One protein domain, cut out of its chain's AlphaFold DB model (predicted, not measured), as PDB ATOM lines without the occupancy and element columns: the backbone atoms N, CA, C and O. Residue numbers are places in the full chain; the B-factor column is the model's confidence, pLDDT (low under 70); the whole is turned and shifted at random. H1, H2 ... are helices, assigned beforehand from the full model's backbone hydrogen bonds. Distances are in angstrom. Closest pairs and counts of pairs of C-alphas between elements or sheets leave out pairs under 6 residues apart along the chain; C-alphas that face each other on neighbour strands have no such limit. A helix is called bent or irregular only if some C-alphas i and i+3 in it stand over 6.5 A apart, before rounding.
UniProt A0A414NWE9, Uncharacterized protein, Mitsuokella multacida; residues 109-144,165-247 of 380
ATOM      1  N   ASP A 109     -17.275  20.879  -5.756       81.50
ATOM      2  CA  ASP A 109     -17.426  20.707  -7.201       81.50
ATOM      3  C   ASP A 109     -18.675  21.457  -7.694       81.50
ATOM      4  O   ASP A 109     -19.809  21.031  -7.467       81.50
ATOM      5  N   GLN A 110     -18.470  22.586  -8.379       77.75
ATOM      6  CA  GLN A 110     -19.568  23.411  -8.889       77.75
ATOM      7  C   GLN A 110     -20.429  22.702  -9.945       77.75
ATOM      8  O   GLN A 110     -21.588  23.079 -10.099       77.75
ATOM      9  N   ALA A 111     -19.932  21.659 -10.624       80.81
ATOM     10  CA  ALA A 111     -20.745  20.876 -11.560       80.81
ATOM     11  C   ALA A 111     -21.835  20.045 -10.854       80.81
ATOM     12  O   ALA A 111     -22.773  19.576 -11.498       80.81
ATOM     13  N   ARG A 112     -21.728  19.880  -9.529       81.62
ATOM     14  CA  ARG A 112     -22.671  19.135  -8.681       81.62
ATOM     15  C   ARG A 112     -23.492  20.033  -7.754       81.62
ATOM     16  O   ARG A 112     -24.282  19.514  -6.974       81.62
ATOM     17  N   VAL A 113     -23.341  21.356  -7.813       84.56
ATOM     18  CA  VAL A 113     -24.155  22.290  -7.016       84.56
ATOM     19  C   VAL A 113     -25.473  22.588  -7.756       84.56
ATOM     20  O   VAL A 113     -25.410  23.089  -8.883       84.56
ATOM     21  N   PRO A 114     -26.656  22.332  -7.153       80.69
ATOM     22  CA  PRO A 114     -27.951  22.726  -7.714       80.69
ATOM     23  C   PRO A 114     -27.993  24.216  -8.056       80.69
ATOM     24  O   PRO A 114     -27.416  25.027  -7.332       80.69
ATOM     25  N   GLN A 115     -28.705  24.601  -9.120       76.75
ATOM     26  CA  GLN A 115     -28.731  25.992  -9.602       76.75
ATOM     27  C   GLN A 115     -29.141  26.988  -8.496       76.75
ATOM     28  O   GLN A 115     -28.503  28.019  -8.304       76.75
ATOM     29  N   GLU A 116     -30.147  26.611  -7.708       79.62
ATOM     30  CA  GLU A 116     -30.654  27.310  -6.520       79.62
ATOM     31  C   GLU A 116     -29.638  27.464  -5.367       79.62
ATOM     32  O   GLU A 116     -29.727  28.414  -4.592       79.62
ATOM     33  N   LEU A 117     -28.627  26.591  -5.279       79.44
ATOM     34  CA  LEU A 117     -27.565  26.643  -4.266       79.44
ATOM     35  C   LEU A 117     -26.249  27.247  -4.782       79.44
ATOM     36  O   LEU A 117     -25.313  27.399  -3.996       79.44
ATOM     37  N   GLN A 118     -26.152  27.650  -6.055       76.75
ATOM     38  CA  GLN A 118     -24.917  28.227  -6.614       76.75
ATOM     39  C   GLN A 118     -24.480  29.499  -5.878       76.75
ATOM     40  O   GLN A 118     -23.306  29.631  -5.538       76.75
ATOM     41  N   GLY A 119     -25.416  30.393  -5.539       73.38
ATOM     42  CA  GLY A 119     -25.116  31.587  -4.737       73.38
ATOM     43  C   GLY A 119     -24.628  31.256  -3.319       73.38
ATOM     44  O   GLY A 119     -23.717  31.908  -2.809       73.38
ATOM     45  N   TYR A 120     -25.177  30.204  -2.705       71.25
ATOM     46  CA  TYR A 120     -24.798  29.734  -1.369       71.25
ATOM     47  C   TYR A 120     -23.400  29.095  -1.367       71.25
ATOM     48  O   TYR A 120     -22.542  29.472  -0.566       71.25
ATOM     49  N   ALA A 121     -23.129  28.201  -2.322       75.19
ATOM     50  CA  ALA A 121     -21.813  27.600  -2.526       75.19
ATOM     51  C   ALA A 121     -20.742  28.656  -2.837       75.19
ATOM     52  O   ALA A 121     -19.669  28.636  -2.234       75.19
ATOM     53  N   ALA A 122     -21.043  29.612  -3.724       76.00
ATOM     54  CA  ALA A 122     -20.138  30.707  -4.060       76.00
ATOM     55  C   ALA A 122     -19.827  31.582  -2.836       76.00
ATOM     56  O   ALA A 122     -18.657  31.856  -2.575       76.00
ATOM     57  N   ALA A 123     -20.834  31.960  -2.040       74.12
ATOM     58  CA  ALA A 123     -20.639  32.755  -0.827       74.12
ATOM     59  C   ALA A 123     -19.737  32.045   0.200       74.12
ATOM     60  O   ALA A 123     -18.797  32.653   0.719       74.12
ATOM     61  N   ILE A 124     -19.961  30.751   0.456       72.12
ATOM     62  CA  ILE A 124     -19.143  29.981   1.406       72.12
ATOM     63  C   ILE A 124     -17.731  29.729   0.844       72.12
ATOM     64  O   ILE A 124     -16.743  29.822   1.579       72.12
ATOM     65  N   GLN A 125     -17.585  29.489  -0.463       76.50
ATOM     66  CA  GLN A 125     -16.268  29.359  -1.091       76.50
ATOM     67  C   GLN A 125     -15.485  30.682  -1.050       76.50
ATOM     68  O   GLN A 125     -14.296  30.676  -0.726       76.50
ATOM     69  N   GLN A 126     -16.145  31.822  -1.265       74.56
ATOM     70  CA  GLN A 126     -15.560  33.156  -1.107       74.56
ATOM     71  C   GLN A 126     -15.146  33.418   0.351       74.56
ATOM     72  O   GLN A 126     -14.043  33.906   0.605       74.56
ATOM     73  N   GLN A 127     -15.982  33.028   1.320       72.62
ATOM     74  CA  GLN A 127     -15.675  33.108   2.751       72.62
ATOM     75  C   GLN A 127     -14.440  32.265   3.110       72.62
ATOM     76  O   GLN A 127     -13.556  32.747   3.821       72.62
ATOM     77  N   ARG A 128     -14.327  31.045   2.566       74.19
ATOM     78  CA  ARG A 128     -13.148  30.177   2.719       74.19
ATOM     79  C   ARG A 128     -11.893  30.791   2.097       74.19
ATOM     80  O   ARG A 128     -10.840  30.735   2.725       74.19
ATOM     81  N   ILE A 129     -11.983  31.378   0.901       75.75
ATOM     82  CA  ILE A 129     -10.853  32.057   0.243       75.75
ATOM     83  C   ILE A 129     -10.374  33.239   1.096       75.75
ATOM     84  O   ILE A 129      -9.178  33.357   1.361       75.75
ATOM     85  N   ASN A 130     -11.297  34.058   1.604       69.69
ATOM     86  CA  ASN A 130     -10.973  35.193   2.470       69.69
ATOM     87  C   ASN A 130     -10.361  34.737   3.808       69.69
ATOM     88  O   ASN A 130      -9.376  35.317   4.264       69.69
ATOM     89  N   ALA A 131     -10.883  33.667   4.417       70.25
ATOM     90  CA  ALA A 131     -10.314  33.075   5.629       70.25
ATOM     91  C   ALA A 131      -8.908  32.495   5.386       70.25
ATOM     92  O   ALA A 131      -8.010  32.710   6.198       70.25
ATOM     93  N   ALA A 132      -8.684  31.826   4.250       72.94
ATOM     94  CA  ALA A 132      -7.379  31.288   3.867       72.94
ATOM     95  C   ALA A 132      -6.352  32.397   3.578       72.94
ATOM     96  O   ALA A 132      -5.213  32.293   4.028       72.94
ATOM     97  N   GLN A 133      -6.744  33.491   2.910       69.19
ATOM     98  CA  GLN A 133      -5.888  34.676   2.767       69.19
ATOM     99  C   GLN A 133      -5.567  35.313   4.124       69.19
ATOM    100  O   GLN A 133      -4.416  35.662   4.375       69.19
ATOM    101  N   MET A 134      -6.548  35.432   5.025       67.81
ATOM    102  CA  MET A 134      -6.321  35.990   6.362       67.81
ATOM    103  C   MET A 134      -5.380  35.105   7.195       67.81
ATOM    104  O   MET A 134      -4.491  35.622   7.870       67.81
ATOM    105  N   GLN A 135      -5.518  33.778   7.099       69.88
ATOM    106  CA  GLN A 135      -4.615  32.820   7.739       69.88
ATOM    107  C   GLN A 135      -3.209  32.859   7.122       69.88
ATOM    108  O   GLN A 135      -2.231  32.829   7.862       69.88
ATOM    109  N   MET A 136      -3.084  32.986   5.796       69.19
ATOM    110  CA  MET A 136      -1.797  33.156   5.107       69.19
ATOM    111  C   MET A 136      -1.101  34.453   5.543       69.19
ATOM    112  O   MET A 136       0.068  34.419   5.911       69.19
ATOM    113  N   MET A 137      -1.825  35.575   5.573       72.69
ATOM    114  CA  MET A 137      -1.327  36.873   6.042       72.69
ATOM    115  C   MET A 137      -0.865  36.800   7.505       72.69
ATOM    116  O   MET A 137       0.224  37.262   7.838       72.69
ATOM    117  N   GLN A 138      -1.657  36.170   8.378       70.19
ATOM    118  CA  GLN A 138      -1.303  35.977   9.785       70.19
ATOM    119  C   GLN A 138      -0.087  35.048   9.951       70.19
ATOM    120  O   GLN A 138       0.792  35.340  10.759       70.19
ATOM    121  N   MET A 139       0.010  33.974   9.161       68.69
ATOM    122  CA  MET A 139       1.156  33.060   9.162       68.69
ATOM    123  C   MET A 139       2.429  33.742   8.645       68.69
ATOM    124  O   MET A 139       3.485  33.581   9.245       68.69
ATOM    125  N   GLN A 140       2.336  34.552   7.589       69.00
ATOM    126  CA  GLN A 140       3.452  35.335   7.058       69.00
ATOM    127  C   GLN A 140       3.934  36.374   8.083       69.00
ATOM    128  O   GLN A 140       5.134  36.499   8.320       69.00
ATOM    129  N   GLN A 141       3.010  37.051   8.771       65.81
ATOM    130  CA  GLN A 141       3.330  37.988   9.853       65.81
ATOM    131  C   GLN A 141       3.923  37.278  11.092       65.81
ATOM    132  O   GLN A 141       4.793  37.830  11.768       65.81
ATOM    133  N   ALA A 142       3.513  36.034  11.368       64.25
ATOM    134  CA  ALA A 142       4.088  35.195  12.419       64.25
ATOM    135  C   ALA A 142       5.488  34.662  12.058       64.25
ATOM    136  O   ALA A 142       6.381  34.706  12.902       64.25
ATOM    137  N   GLN A 143       5.716  34.225  10.814       60.41
ATOM    138  CA  GLN A 143       7.043  33.829  10.326       60.41
ATOM    139  C   GLN A 143       8.009  35.015  10.315       60.41
ATOM    140  O   GLN A 143       9.134  34.875  10.789       60.41
ATOM    141  N   ALA A 144       7.562  36.196   9.869       61.50
ATOM    142  CA  ALA A 144       8.345  37.425   9.970       61.50
ATOM    143  C   ALA A 144       8.767  37.683  11.426       61.50
ATOM    144  O   ALA A 144       9.956  37.838  11.697       61.50
ATOM    145  N   ALA A 165       2.873  50.337  -0.575       76.19
ATOM    146  CA  ALA A 165       2.053  50.797  -1.694       76.19
ATOM    147  C   ALA A 165       0.907  49.821  -2.020       76.19
ATOM    148  O   ALA A 165      -0.206  50.254  -2.322       76.19
ATOM    149  N   GLN A 166       1.141  48.510  -1.924       73.06
ATOM    150  CA  GLN A 166       0.130  47.486  -2.173       73.06
ATOM    151  C   GLN A 166      -0.929  47.447  -1.063       73.06
ATOM    152  O   GLN A 166      -2.116  47.353  -1.378       73.06
ATOM    153  N   GLU A 167      -0.553  47.604   0.212       72.00
ATOM    154  CA  GLU A 167      -1.536  47.729   1.296       72.00
ATOM    155  C   GLU A 167      -2.310  49.053   1.207       72.00
ATOM    156  O   GLU A 167      -3.531  49.056   1.364       72.00
ATOM    157  N   GLN A 168      -1.652  50.172   0.879       75.50
ATOM    158  CA  GLN A 168      -2.337  51.445   0.623       75.50
ATOM    159  C   GLN A 168      -3.335  51.325  -0.537       75.50
ATOM    160  O   GLN A 168      -4.477  51.762  -0.401       75.50
ATOM    161  N   LYS A 169      -2.956  50.670  -1.642       77.38
ATOM    162  CA  LYS A 169      -3.844  50.417  -2.786       77.38
ATOM    163  C   LYS A 169      -5.020  49.505  -2.420       77.38
ATOM    164  O   LYS A 169      -6.140  49.769  -2.846       77.38
ATOM    165  N   ALA A 170      -4.800  48.480  -1.594       69.69
ATOM    166  CA  ALA A 170      -5.869  47.619  -1.087       69.69
ATOM    167  C   ALA A 170      -6.834  48.379  -0.155       69.69
ATOM    168  O   ALA A 170      -8.049  48.272  -0.310       69.69
ATOM    169  N   ARG A 171      -6.312  49.201   0.767       70.75
ATOM    170  CA  ARG A 171      -7.116  50.082   1.637       70.75
ATOM    171  C   ARG A 171      -7.934  51.089   0.820       70.75
ATOM    172  O   ARG A 171      -9.111  51.279   1.113       70.75
ATOM    173  N   ALA A 172      -7.334  51.691  -0.209       79.62
ATOM    174  CA  ALA A 172      -8.013  52.619  -1.112       79.62
ATOM    175  C   ALA A 172      -9.155  51.936  -1.881       79.62
ATOM    176  O   ALA A 172     -10.267  52.449  -1.874       79.62
ATOM    177  N   ALA A 173      -8.921  50.748  -2.451       79.69
ATOM    178  CA  ALA A 173      -9.953  49.985  -3.158       79.69
ATOM    179  C   ALA A 173     -11.131  49.581  -2.247       79.69
ATOM    180  O   ALA A 173     -12.283  49.626  -2.672       79.69
ATOM    181  N   VAL A 174     -10.872  49.235  -0.978       80.00
ATOM    182  CA  VAL A 174     -11.938  48.972   0.008       80.00
ATOM    183  C   VAL A 174     -12.728  50.246   0.328       80.00
ATOM    184  O   VAL A 174     -13.955  50.203   0.372       80.00
ATOM    185  N   TYR A 175     -12.060  51.388   0.511       82.50
ATOM    186  CA  TYR A 175     -12.740  52.669   0.739       82.50
ATOM    187  C   TYR A 175     -13.577  53.114  -0.474       82.50
ATOM    188  O   TYR A 175     -14.687  53.625  -0.315       82.50
ATOM    189  N   GLU A 176     -13.082  52.870  -1.689       86.81
ATOM    190  CA  GLU A 176     -13.808  53.120  -2.934       86.81
ATOM    191  C   GLU A 176     -15.077  52.258  -3.022       86.81
ATOM    192  O   GLU A 176     -16.158  52.795  -3.251       86.81
ATOM    193  N   GLN A 177     -14.989  50.952  -2.742       84.62
ATOM    194  CA  GLN A 177     -16.153  50.051  -2.704       84.62
ATOM    195  C   GLN A 177     -17.195  50.480  -1.661       84.62
ATOM    196  O   GLN A 177     -18.389  50.496  -1.956       84.62
ATOM    197  N   ILE A 178     -16.758  50.882  -0.460       84.44
ATOM    198  CA  ILE A 178     -17.649  51.425   0.579       84.44
ATOM    199  C   ILE A 178     -18.345  52.699   0.081       84.44
ATOM    200  O   ILE A 178     -19.547  52.854   0.285       84.44
ATOM    201  N   THR A 179     -17.615  53.583  -0.606       85.88
ATOM    202  CA  THR A 179     -18.162  54.832  -1.156       85.88
ATOM    203  C   THR A 179     -19.176  54.554  -2.269       85.88
ATOM    204  O   THR A 179     -20.276  55.095  -2.232       85.88
ATOM    205  N   GLN A 180     -18.873  53.650  -3.206       88.56
ATOM    206  CA  GLN A 180     -19.802  53.247  -4.270       88.56
ATOM    207  C   GLN A 180     -21.089  52.615  -3.705       88.56
ATOM    208  O   GLN A 180     -22.184  52.904  -4.193       88.56
ATOM    209  N   LEU A 181     -20.985  51.801  -2.645       85.19
ATOM    210  CA  LEU A 181     -22.141  51.218  -1.957       85.19
ATOM    211  C   LEU A 181     -22.955  52.280  -1.192       85.19
ATOM    212  O   LEU A 181     -24.186  52.241  -1.202       85.19
ATOM    213  N   ALA A 182     -22.287  53.256  -0.569       87.75
ATOM    214  CA  ALA A 182     -22.931  54.386   0.096       87.75
ATOM    215  C   ALA A 182     -23.677  55.303  -0.889       87.75
ATOM    216  O   ALA A 182     -24.781  55.750  -0.581       87.75
ATOM    217  N   GLU A 183     -23.108  55.536  -2.075       88.56
ATOM    218  CA  GLU A 183     -23.742  56.235  -3.199       88.56
ATOM    219  C   GLU A 183     -24.941  55.465  -3.750       88.56
ATOM    220  O   GLU A 183     -26.007  56.052  -3.910       88.56
ATOM    221  N   GLN A 184     -24.814  54.158  -3.998       91.62
ATOM    222  CA  GLN A 184     -25.941  53.340  -4.454       91.62
ATOM    223  C   GLN A 184     -27.084  53.357  -3.434       91.62
ATOM    224  O   GLN A 184     -28.242  53.545  -3.805       91.62
ATOM    225  N   LYS A 185     -26.760  53.223  -2.141       87.06
ATOM    226  CA  LYS A 185     -27.753  53.318  -1.074       87.06
ATOM    227  C   LYS A 185     -28.390  54.711  -1.017       87.06
ATOM    228  O   LYS A 185     -29.607  54.796  -0.973       87.06
ATOM    229  N   ALA A 186     -27.610  55.791  -1.087       90.56
ATOM    230  CA  ALA A 186     -28.146  57.154  -1.073       90.56
ATOM    231  C   ALA A 186     -29.030  57.471  -2.297       90.56
ATOM    232  O   ALA A 186     -30.031  58.165  -2.148       90.56
ATOM    233  N   CYS A 187     -28.719  56.931  -3.483       89.12
ATOM    234  CA  CYS A 187     -29.598  56.994  -4.658       89.12
ATOM    235  C   CYS A 187     -30.956  56.322  -4.382       89.12
ATOM    236  O   CYS A 187     -32.003  56.909  -4.652       89.12
ATOM    237  N   ASN A 188     -30.934  55.110  -3.815       90.44
ATOM    238  CA  ASN A 188     -32.137  54.336  -3.502       90.44
ATOM    239  C   ASN A 188     -32.977  55.000  -2.394       90.44
ATOM    240  O   ASN A 188     -34.176  55.188  -2.577       90.44
ATOM    241  N   ASP A 189     -32.343  55.392  -1.283       87.94
ATOM    242  CA  ASP A 189     -32.980  56.011  -0.109       87.94
ATOM    243  C   ASP A 189     -33.676  57.349  -0.462       87.94
ATOM    244  O   ASP A 189     -34.667  57.714   0.168       87.94
ATOM    245  N   LEU A 190     -33.170  58.082  -1.467       88.12
ATOM    246  CA  LEU A 190     -33.693  59.385  -1.912       88.12
ATOM    247  C   LEU A 190     -34.516  59.328  -3.215       88.12
ATOM    248  O   LEU A 190     -35.034  60.357  -3.650       88.12
ATOM    249  N   GLY A 191     -34.629  58.159  -3.854       86.38
ATOM    250  CA  GLY A 191     -35.368  57.983  -5.109       86.38
ATOM    251  C   GLY A 191     -34.785  58.746  -6.309       86.38
ATOM    252  O   GLY A 191     -35.544  59.205  -7.162       86.38
ATOM    253  N   VAL A 192     -33.458  58.912  -6.379       85.38
ATOM    254  CA  VAL A 192     -32.764  59.688  -7.427       85.38
ATOM    255  C   VAL A 192     -31.657  58.897  -8.114       85.38
ATOM    256  O   VAL A 192     -30.981  58.068  -7.512       85.38
ATOM    257  N   THR A 193     -31.431  59.186  -9.394       88.81
ATOM    258  CA  THR A 193     -30.328  58.614 -10.177       88.81
ATOM    259  C   THR A 193     -29.101  59.529 -10.198       88.81
ATOM    260  O   THR A 193     -29.208  60.751 -10.097       88.81
ATOM    261  N   LYS A 194     -27.914  58.952 -10.441       83.31
ATOM    262  CA  LYS A 194     -26.677  59.725 -10.663       83.31
ATOM    263  C   LYS A 194     -26.749  60.696 -11.853       83.31
ATOM    264  O   LYS A 194     -25.991  61.656 -11.867       83.31
ATOM    265  N   ALA A 195     -27.631  60.466 -12.831       84.12
ATOM    266  CA  ALA A 195     -27.853  61.406 -13.931       84.12
ATOM    267  C   ALA A 195     -28.547  62.676 -13.415       84.12
ATOM    268  O   ALA A 195     -27.955  63.751 -13.444       84.12
ATOM    269  N   GLN A 196     -29.713  62.512 -12.782       83.88
ATOM    270  CA  GLN A 196     -30.474  63.602 -12.161       83.88
ATOM    271  C   GLN A 196     -29.640  64.400 -11.141       83.88
ATOM    272  O   GLN A 196     -29.766  65.616 -11.067       83.88
ATOM    273  N   LEU A 197     -28.751  63.742 -10.387       83.69
ATOM    274  CA  LEU A 197     -27.830  64.388  -9.437       83.69
ATOM    275  C   LEU A 197     -26.706  65.217 -10.092       83.69
ATOM    276  O   LEU A 197     -26.154  66.108  -9.444       83.69
ATOM    277  N   ASN A 198     -26.354  64.942 -11.351       84.12
ATOM    278  CA  ASN A 198     -25.448  65.791 -12.128       84.12
ATOM    279  C   ASN A 198     -26.210  66.971 -12.744       84.12
ATOM    280  O   ASN A 198     -25.753  68.108 -12.633       84.12
ATOM    281  N   ASP A 199     -27.394  66.715 -13.306       82.75
ATOM    282  CA  ASP A 199     -28.270  67.746 -13.878       82.75
ATOM    283  C   ASP A 199     -28.713  68.767 -12.809       82.75
ATOM    284  O   ASP A 199     -28.792  69.966 -13.078       82.75
ATOM    285  N   ALA A 200     -28.881  68.320 -11.556       81.19
ATOM    286  CA  ALA A 200     -29.149  69.150 -10.378       81.19
ATOM    287  C   ALA A 200     -28.185  70.336 -10.200       81.19
ATOM    288  O   ALA A 200     -28.561  71.348  -9.614       81.19
ATOM    289  N   LYS A 201     -26.940  70.224 -10.683       73.88
ATOM    290  CA  LYS A 201     -25.908  71.269 -10.543       73.88
ATOM    291  C   LYS A 201     -26.063  72.413 -11.550       73.88
ATOM    292  O   LYS A 201     -25.373  73.421 -11.419       73.88
ATOM    293  N   PHE A 202     -26.957  72.257 -12.525       81.12
ATOM    294  CA  PHE A 202     -27.224  73.213 -13.603       81.12
ATOM    295  C   PHE A 202     -28.730  73.470 -13.801       81.12
ATOM    296  O   PHE A 202     -29.126  74.027 -14.822       81.12
ATOM    297  N   SER A 203     -29.564  73.048 -12.845       80.00
ATOM    298  CA  SER A 203     -31.022  73.172 -12.883       80.00
ATOM    299  C   SER A 203     -31.519  74.160 -11.829       80.00
ATOM    300  O   SER A 203     -31.071  74.116 -10.682       80.00
ATOM    301  N   ASP A 204     -32.494  74.992 -12.195       82.81
ATOM    302  CA  ASP A 204     -33.215  75.889 -11.280       82.81
ATOM    303  C   ASP A 204     -34.284  75.157 -10.429       82.81
ATOM    304  O   ASP A 204     -35.003  75.779  -9.648       82.81
ATOM    305  N   ASP A 205     -34.403  73.829 -10.557       86.62
ATOM    306  CA  ASP A 205     -35.291  72.995  -9.738       86.62
ATOM    307  C   ASP A 205     -34.789  72.903  -8.281       86.62
ATOM    308  O   ASP A 205     -33.855  72.167  -7.945       86.62
ATOM    309  N   GLU A 206     -35.449  73.655  -7.399       85.62
ATOM    310  CA  GLU A 206     -35.136  73.742  -5.971       85.62
ATOM    311  C   GLU A 206     -35.339  72.407  -5.217       85.62
ATOM    312  O   GLU A 206     -34.677  72.162  -4.205       85.62
ATOM    313  N   GLU A 207     -36.225  71.518  -5.685       86.38
ATOM    314  CA  GLU A 207     -36.422  70.190  -5.089       86.38
ATOM    315  C   GLU A 207     -35.282  69.247  -5.491       86.38
ATOM    316  O   GLU A 207     -34.737  68.520  -4.653       86.38
ATOM    317  N   LEU A 208     -34.861  69.304  -6.756       84.50
ATOM    318  CA  LEU A 208     -33.724  68.549  -7.271       84.50
ATOM    319  C   LEU A 208     -32.401  69.000  -6.622       84.50
ATOM    320  O   LEU A 208     -31.601  68.151  -6.218       84.50
ATOM    321  N   GLN A 209     -32.196  70.308  -6.418       85.75
ATOM    322  CA  GLN A 209     -31.056  70.830  -5.651       85.75
ATOM    323  C   GLN A 209     -31.071  70.355  -4.187       85.75
ATOM    324  O   GLN A 209     -30.036  69.924  -3.666       85.75
ATOM    325  N   LYS A 210     -32.235  70.353  -3.518       88.31
ATOM    326  CA  LYS A 210     -32.374  69.813  -2.150       88.31
ATOM    327  C   LYS A 210     -32.056  68.319  -2.086       88.31
ATOM    328  O   LYS A 210     -31.349  67.895  -1.173       88.31
ATOM    329  N   LYS A 211     -32.495  67.528  -3.071       87.12
ATOM    330  CA  LYS A 211     -32.136  66.101  -3.185       87.12
ATOM    331  C   LYS A 211     -30.637  65.897  -3.425       87.12
ATOM    332  O   LYS A 211     -30.070  64.971  -2.853       87.12
ATOM    333  N   ALA A 212     -29.970  66.776  -4.175       87.44
ATOM    334  CA  ALA A 212     -28.517  66.725  -4.355       87.44
ATOM    335  C   ALA A 212     -27.735  67.033  -3.061       87.44
ATOM    336  O   ALA A 212     -26.787  66.319  -2.735       87.44
ATOM    337  N   GLN A 213     -28.163  68.025  -2.270       87.75
ATOM    338  CA  GLN A 213     -27.568  68.281  -0.948       87.75
ATOM    339  C   GLN A 213     -27.830  67.126   0.034       87.75
ATOM    340  O   GLN A 213     -26.918  66.690   0.742       87.75
ATOM    341  N   ALA A 214     -29.055  66.589   0.045       89.31
ATOM    342  CA  ALA A 214     -29.408  65.418   0.845       89.31
ATOM    343  C   ALA A 214     -28.577  64.186   0.452       89.31
ATOM    344  O   ALA A 214     -28.157  63.435   1.330       89.31
ATOM    345  N   PHE A 215     -28.279  64.007  -0.840       91.31
ATOM    346  CA  PHE A 215     -27.429  62.928  -1.339       91.31
ATOM    347  C   PHE A 215     -25.999  63.027  -0.800       91.31
ATOM    348  O   PHE A 215     -25.509  62.053  -0.235       91.31
ATOM    349  N   GLU A 216     -25.336  64.188  -0.877       87.56
ATOM    350  CA  GLU A 216     -23.972  64.324  -0.335       87.56
ATOM    351  C   GLU A 216     -23.910  64.061   1.183       87.56
ATOM    352  O   GLU A 216     -22.951  63.452   1.671       87.56
ATOM    353  N   ALA A 217     -24.939  64.464   1.935       90.75
ATOM    354  CA  ALA A 217     -25.060  64.148   3.358       90.75
ATOM    355  C   ALA A 217     -25.295  62.643   3.603       90.75
ATOM    356  O   ALA A 217     -24.607  62.034   4.427       90.75
ATOM    357  N   ALA A 218     -26.216  62.029   2.854       90.31
ATOM    358  CA  ALA A 218     -26.549  60.610   2.950       90.31
ATOM    359  C   ALA A 218     -25.367  59.706   2.572       90.31
ATOM    360  O   ALA A 218     -25.137  58.708   3.252       90.31
ATOM    361  N   VAL A 219     -24.567  60.065   1.561       91.75
ATOM    362  CA  VAL A 219     -23.338  59.337   1.199       91.75
ATOM    363  C   VAL A 219     -22.324  59.381   2.337       91.75
ATOM    364  O   VAL A 219     -21.823  58.333   2.737       91.75
ATOM    365  N   ARG A 220     -22.053  60.556   2.923       89.75
ATOM    366  CA  ARG A 220     -21.115  60.672   4.059       89.75
ATOM    367  C   ARG A 220     -21.566  59.829   5.256       89.75
ATOM    368  O   ARG A 220     -20.744  59.124   5.841       89.75
ATOM    369  N   PHE A 221     -22.858  59.862   5.583       91.88
ATOM    370  CA  PHE A 221     -23.438  59.049   6.654       91.88
ATOM    371  C   PHE A 221     -23.372  57.545   6.344       91.88
ATOM    372  O   PHE A 221     -22.881  56.768   7.165       91.88
ATOM    373  N   ASN A 222     -23.794  57.125   5.148       85.19
ATOM    374  CA  ASN A 222     -23.778  55.723   4.730       85.19
ATOM    375  C   ASN A 222     -22.341  55.165   4.679       85.19
ATOM    376  O   ASN A 222     -22.118  54.069   5.183       85.19
ATOM    377  N   THR A 223     -21.351  55.917   4.184       83.69
ATOM    378  CA  THR A 223     -19.928  55.517   4.198       83.69
ATOM    379  C   THR A 223     -19.429  55.250   5.621       83.69
ATOM    380  O   THR A 223     -18.753  54.245   5.858       83.69
ATOM    381  N   GLN A 224     -19.784  56.099   6.591       86.44
ATOM    382  CA  GLN A 224     -19.429  55.891   8.001       86.44
ATOM    383  C   GLN A 224     -20.160  54.684   8.607       86.44
ATOM    384  O   GLN A 224     -19.528  53.843   9.246       86.44
ATOM    385  N   ALA A 225     -21.468  54.552   8.367       85.62
ATOM    386  CA  ALA A 225     -22.274  53.438   8.865       85.62
ATOM    387  C   ALA A 225     -21.791  52.078   8.326       85.62
ATOM    388  O   ALA A 225     -21.593  51.145   9.103       85.62
ATOM    389  N   ILE A 226     -21.522  51.985   7.019       79.06
ATOM    390  CA  ILE A 226     -20.985  50.785   6.360       79.06
ATOM    391  C   ILE A 226     -19.585  50.458   6.904       79.06
ATOM    392  O   ILE A 226     -19.315  49.305   7.235       79.06
ATOM    393  N   SER A 227     -18.709  51.456   7.070       79.19
ATOM    394  CA  SER A 227     -17.364  51.254   7.638       79.19
ATOM    395  C   SER A 227     -17.409  50.696   9.066       79.19
ATOM    396  O   SER A 227     -16.675  49.760   9.394       79.19
ATOM    397  N   ASN A 228     -18.293  51.240   9.907       82.50
ATOM    398  CA  ASN A 228     -18.484  50.785  11.283       82.50
ATOM    399  C   ASN A 228     -19.066  49.365  11.335       82.50
ATOM    400  O   ASN A 228     -18.613  48.550  12.139       82.50
ATOM    401  N   GLU A 229     -20.014  49.036  10.455       81.50
ATOM    402  CA  GLU A 229     -20.597  47.693  10.382       81.50
ATOM    403  C   GLU A 229     -19.586  46.647   9.891       81.50
ATOM    404  O   GLU A 229     -19.474  45.579  10.493       81.50
ATOM    405  N   ILE A 230     -18.772  46.967   8.880       77.12
ATOM    406  CA  ILE A 230     -17.661  46.107   8.433       77.12
ATOM    407  C   ILE A 230     -16.675  45.862   9.584       77.12
ATOM    408  O   ILE A 230     -16.228  44.730   9.790       77.12
ATOM    409  N   MET A 231     -16.354  46.893  10.375       78.75
ATOM    410  CA  MET A 231     -15.490  46.740  11.550       78.75
ATOM    411  C   MET A 231     -16.139  45.852  12.624       78.75
ATOM    412  O   MET A 231     -15.469  44.963  13.154       78.75
ATOM    413  N   ARG A 232     -17.441  46.028  12.899       86.75
ATOM    414  CA  ARG A 232     -18.214  45.208  13.848       86.75
ATOM    415  C   ARG A 232     -18.254  43.738  13.428       86.75
ATOM    416  O   ARG A 232     -17.947  42.868  14.241       86.75
ATOM    417  N   GLN A 233     -18.563  43.455  12.163       81.19
ATOM    418  CA  GLN A 233     -18.598  42.092  11.626       81.19
ATOM    419  C   GLN A 233     -17.214  41.435  11.651       81.19
ATOM    420  O   GLN A 233     -17.091  40.278  12.054       81.19
ATOM    421  N   ARG A 234     -16.150  42.174  11.305       77.00
ATOM    422  CA  ARG A 234     -14.771  41.667  11.382       77.00
ATOM    423  C   ARG A 234     -14.341  41.370  12.823       77.00
ATOM    424  O   ARG A 234     -13.667  40.369  13.051       77.00
ATOM    425  N   ALA A 235     -14.748  42.195  13.789       77.94
ATOM    426  CA  ALA A 235     -14.496  41.952  15.210       77.94
ATOM    427  C   ALA A 235     -15.253  40.713  15.724       77.94
ATOM    428  O   ALA A 235     -14.644  39.851  16.357       77.94
ATOM    429  N   ALA A 236     -16.540  40.575  15.390       83.25
ATOM    430  CA  ALA A 236     -17.348  39.408  15.749       83.25
ATOM    431  C   ALA A 236     -16.801  38.108  15.127       83.25
ATOM    432  O   ALA A 236     -16.670  37.097  15.816       83.25
ATOM    433  N   GLN A 237     -16.390  38.141  13.854       78.88
ATOM    434  CA  GLN A 237     -15.727  37.011  13.193       78.88
ATOM    435  C   GLN A 237     -14.394  36.654  13.871       78.88
ATOM    436  O   GLN A 237     -14.115  35.475  14.083       78.88
ATOM    437  N   ALA A 238     -13.576  37.643  14.246       77.88
ATOM    438  CA  ALA A 238     -12.321  37.394  14.954       77.88
ATOM    439  C   ALA A 238     -12.557  36.746  16.331       77.88
ATOM    440  O   ALA A 238     -11.858  35.796  16.682       77.88
ATOM    441  N   GLN A 239     -13.574  37.198  17.075       84.00
ATOM    442  CA  GLN A 239     -13.998  36.581  18.337       84.00
ATOM    443  C   GLN A 239     -14.495  35.143  18.134       84.00
ATOM    444  O   GLN A 239     -14.094  34.252  18.879       84.00
ATOM    445  N   GLN A 240     -15.301  34.881  17.097       85.44
ATOM    446  CA  GLN A 240     -15.773  33.532  16.769       85.44
ATOM    447  C   GLN A 240     -14.609  32.586  16.426       85.44
ATOM    448  O   GLN A 240     -14.557  31.464  16.925       85.44
ATOM    449  N   ILE A 241     -13.639  33.043  15.626       80.50
ATOM    450  CA  ILE A 241     -12.441  32.262  15.281       80.50
ATOM    451  C   ILE A 241     -11.597  31.973  16.533       80.50
ATOM    452  O   ILE A 241     -11.124  30.849  16.694       80.50
ATOM    453  N   GLN A 242     -11.436  32.943  17.439       83.31
ATOM    454  CA  GLN A 242     -10.742  32.735  18.717       83.31
ATOM    455  C   GLN A 242     -11.481  31.742  19.625       83.31
ATOM    456  O   GLN A 242     -10.838  30.879  20.219       83.31
ATOM    457  N   ALA A 243     -12.814  31.809  19.699       85.25
ATOM    458  CA  ALA A 243     -13.625  30.865  20.467       85.25
ATOM    459  C   ALA A 243     -13.494  29.429  19.932       85.25
ATOM    460  O   ALA A 243     -13.241  28.512  20.709       85.25
ATOM    461  N   VAL A 244     -13.570  29.235  18.609       85.88
ATOM    462  CA  VAL A 244     -13.393  27.916  17.972       85.88
ATOM    463  C   VAL A 244     -11.969  27.383  18.161       85.88
ATOM    464  O   VAL A 244     -11.801  26.207  18.482       85.88
ATOM    465  N   GLN A 245     -10.932  28.220  18.025       85.19
ATOM    466  CA  GLN A 245      -9.553  27.802  18.324       85.19
ATOM    467  C   GLN A 245      -9.381  27.400  19.795       85.19
ATOM    468  O   GLN A 245      -8.724  26.398  20.076       85.19
ATOM    469  N   ARG A 246      -9.997  28.140  20.725       89.62
ATOM    470  CA  ARG A 246      -9.973  27.814  22.153       89.62
ATOM    471  C   ARG A 246     -10.673  26.485  22.437       89.62
ATOM    472  O   ARG A 246     -10.058  25.631  23.064       89.62
ATOM    473  N   GLU A 247     -11.894  26.275  21.940       89.94
ATOM    474  CA  GLU A 247     -12.612  25.005  22.131       89.94
ATOM    475  C   GLU A 247     -11.834  23.828  21.523       89.94
ATOM    476  O   GLU A 247     -11.734  22.770  22.144       89.94
TER     477      GLU A 247
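What this domain is: This is residues 109 to 144 and 165 to 247 of the 380 residues of an uncharacterized protein of Mitsuokella multacida (UniProt A0A414NWE9). Long helix H4 makes the longest axis; H2 crosses it over residues 211 to 227, short H3 folds back beside its beginning, and long H1 is apart from the other three. The all-helix printed part has 119 residues, with four named helices, H1 to H4. It is only just loose, close to extended, with a radius of gyration of the C-alphas of 20.3 A and spans of 62 by 41 by 29 A.

Where its parts are: H1, residues 115 to 144, begins at C-alpha 115 (-28.731, 25.992, -9.602), measures 43.5 A and is irregular: C-alphas 116 and 119 are 7.2 A apart. H2, residues 165 to 190, measures 36.8 A; H3, residues 194 to 202, 13.8 A. H4, residues 206 to 247, measures 60.6 A and ends at C-alpha 247 (-12.612, 25.005, 22.131).

How they stand to each other: H2, with residues 178 to 190 alone, touches H4 at a steep tilt of 54 degrees, opposite ways; the closest C-alphas, of Ala 182 and Asn 222, are 4.9 A apart. H3 touches residues 208 to 212 alone of H4, a helical hairpin at 38 degrees, only just steep; the closest C-alphas, of Ala 200 and Gln 209, are 5.4 A apart. Every O i to N i+4 pair is within hydrogen-bond range in H2 and H4, against 24 of 26 in H1 and 3 of 5 in H3.

The domain as a whole: Residues 145 to 164 are cut out; C-alphas 144 and 165 are 18.8 A apart. 12 printed residues have pLDDT under 70, among them 139 to 144.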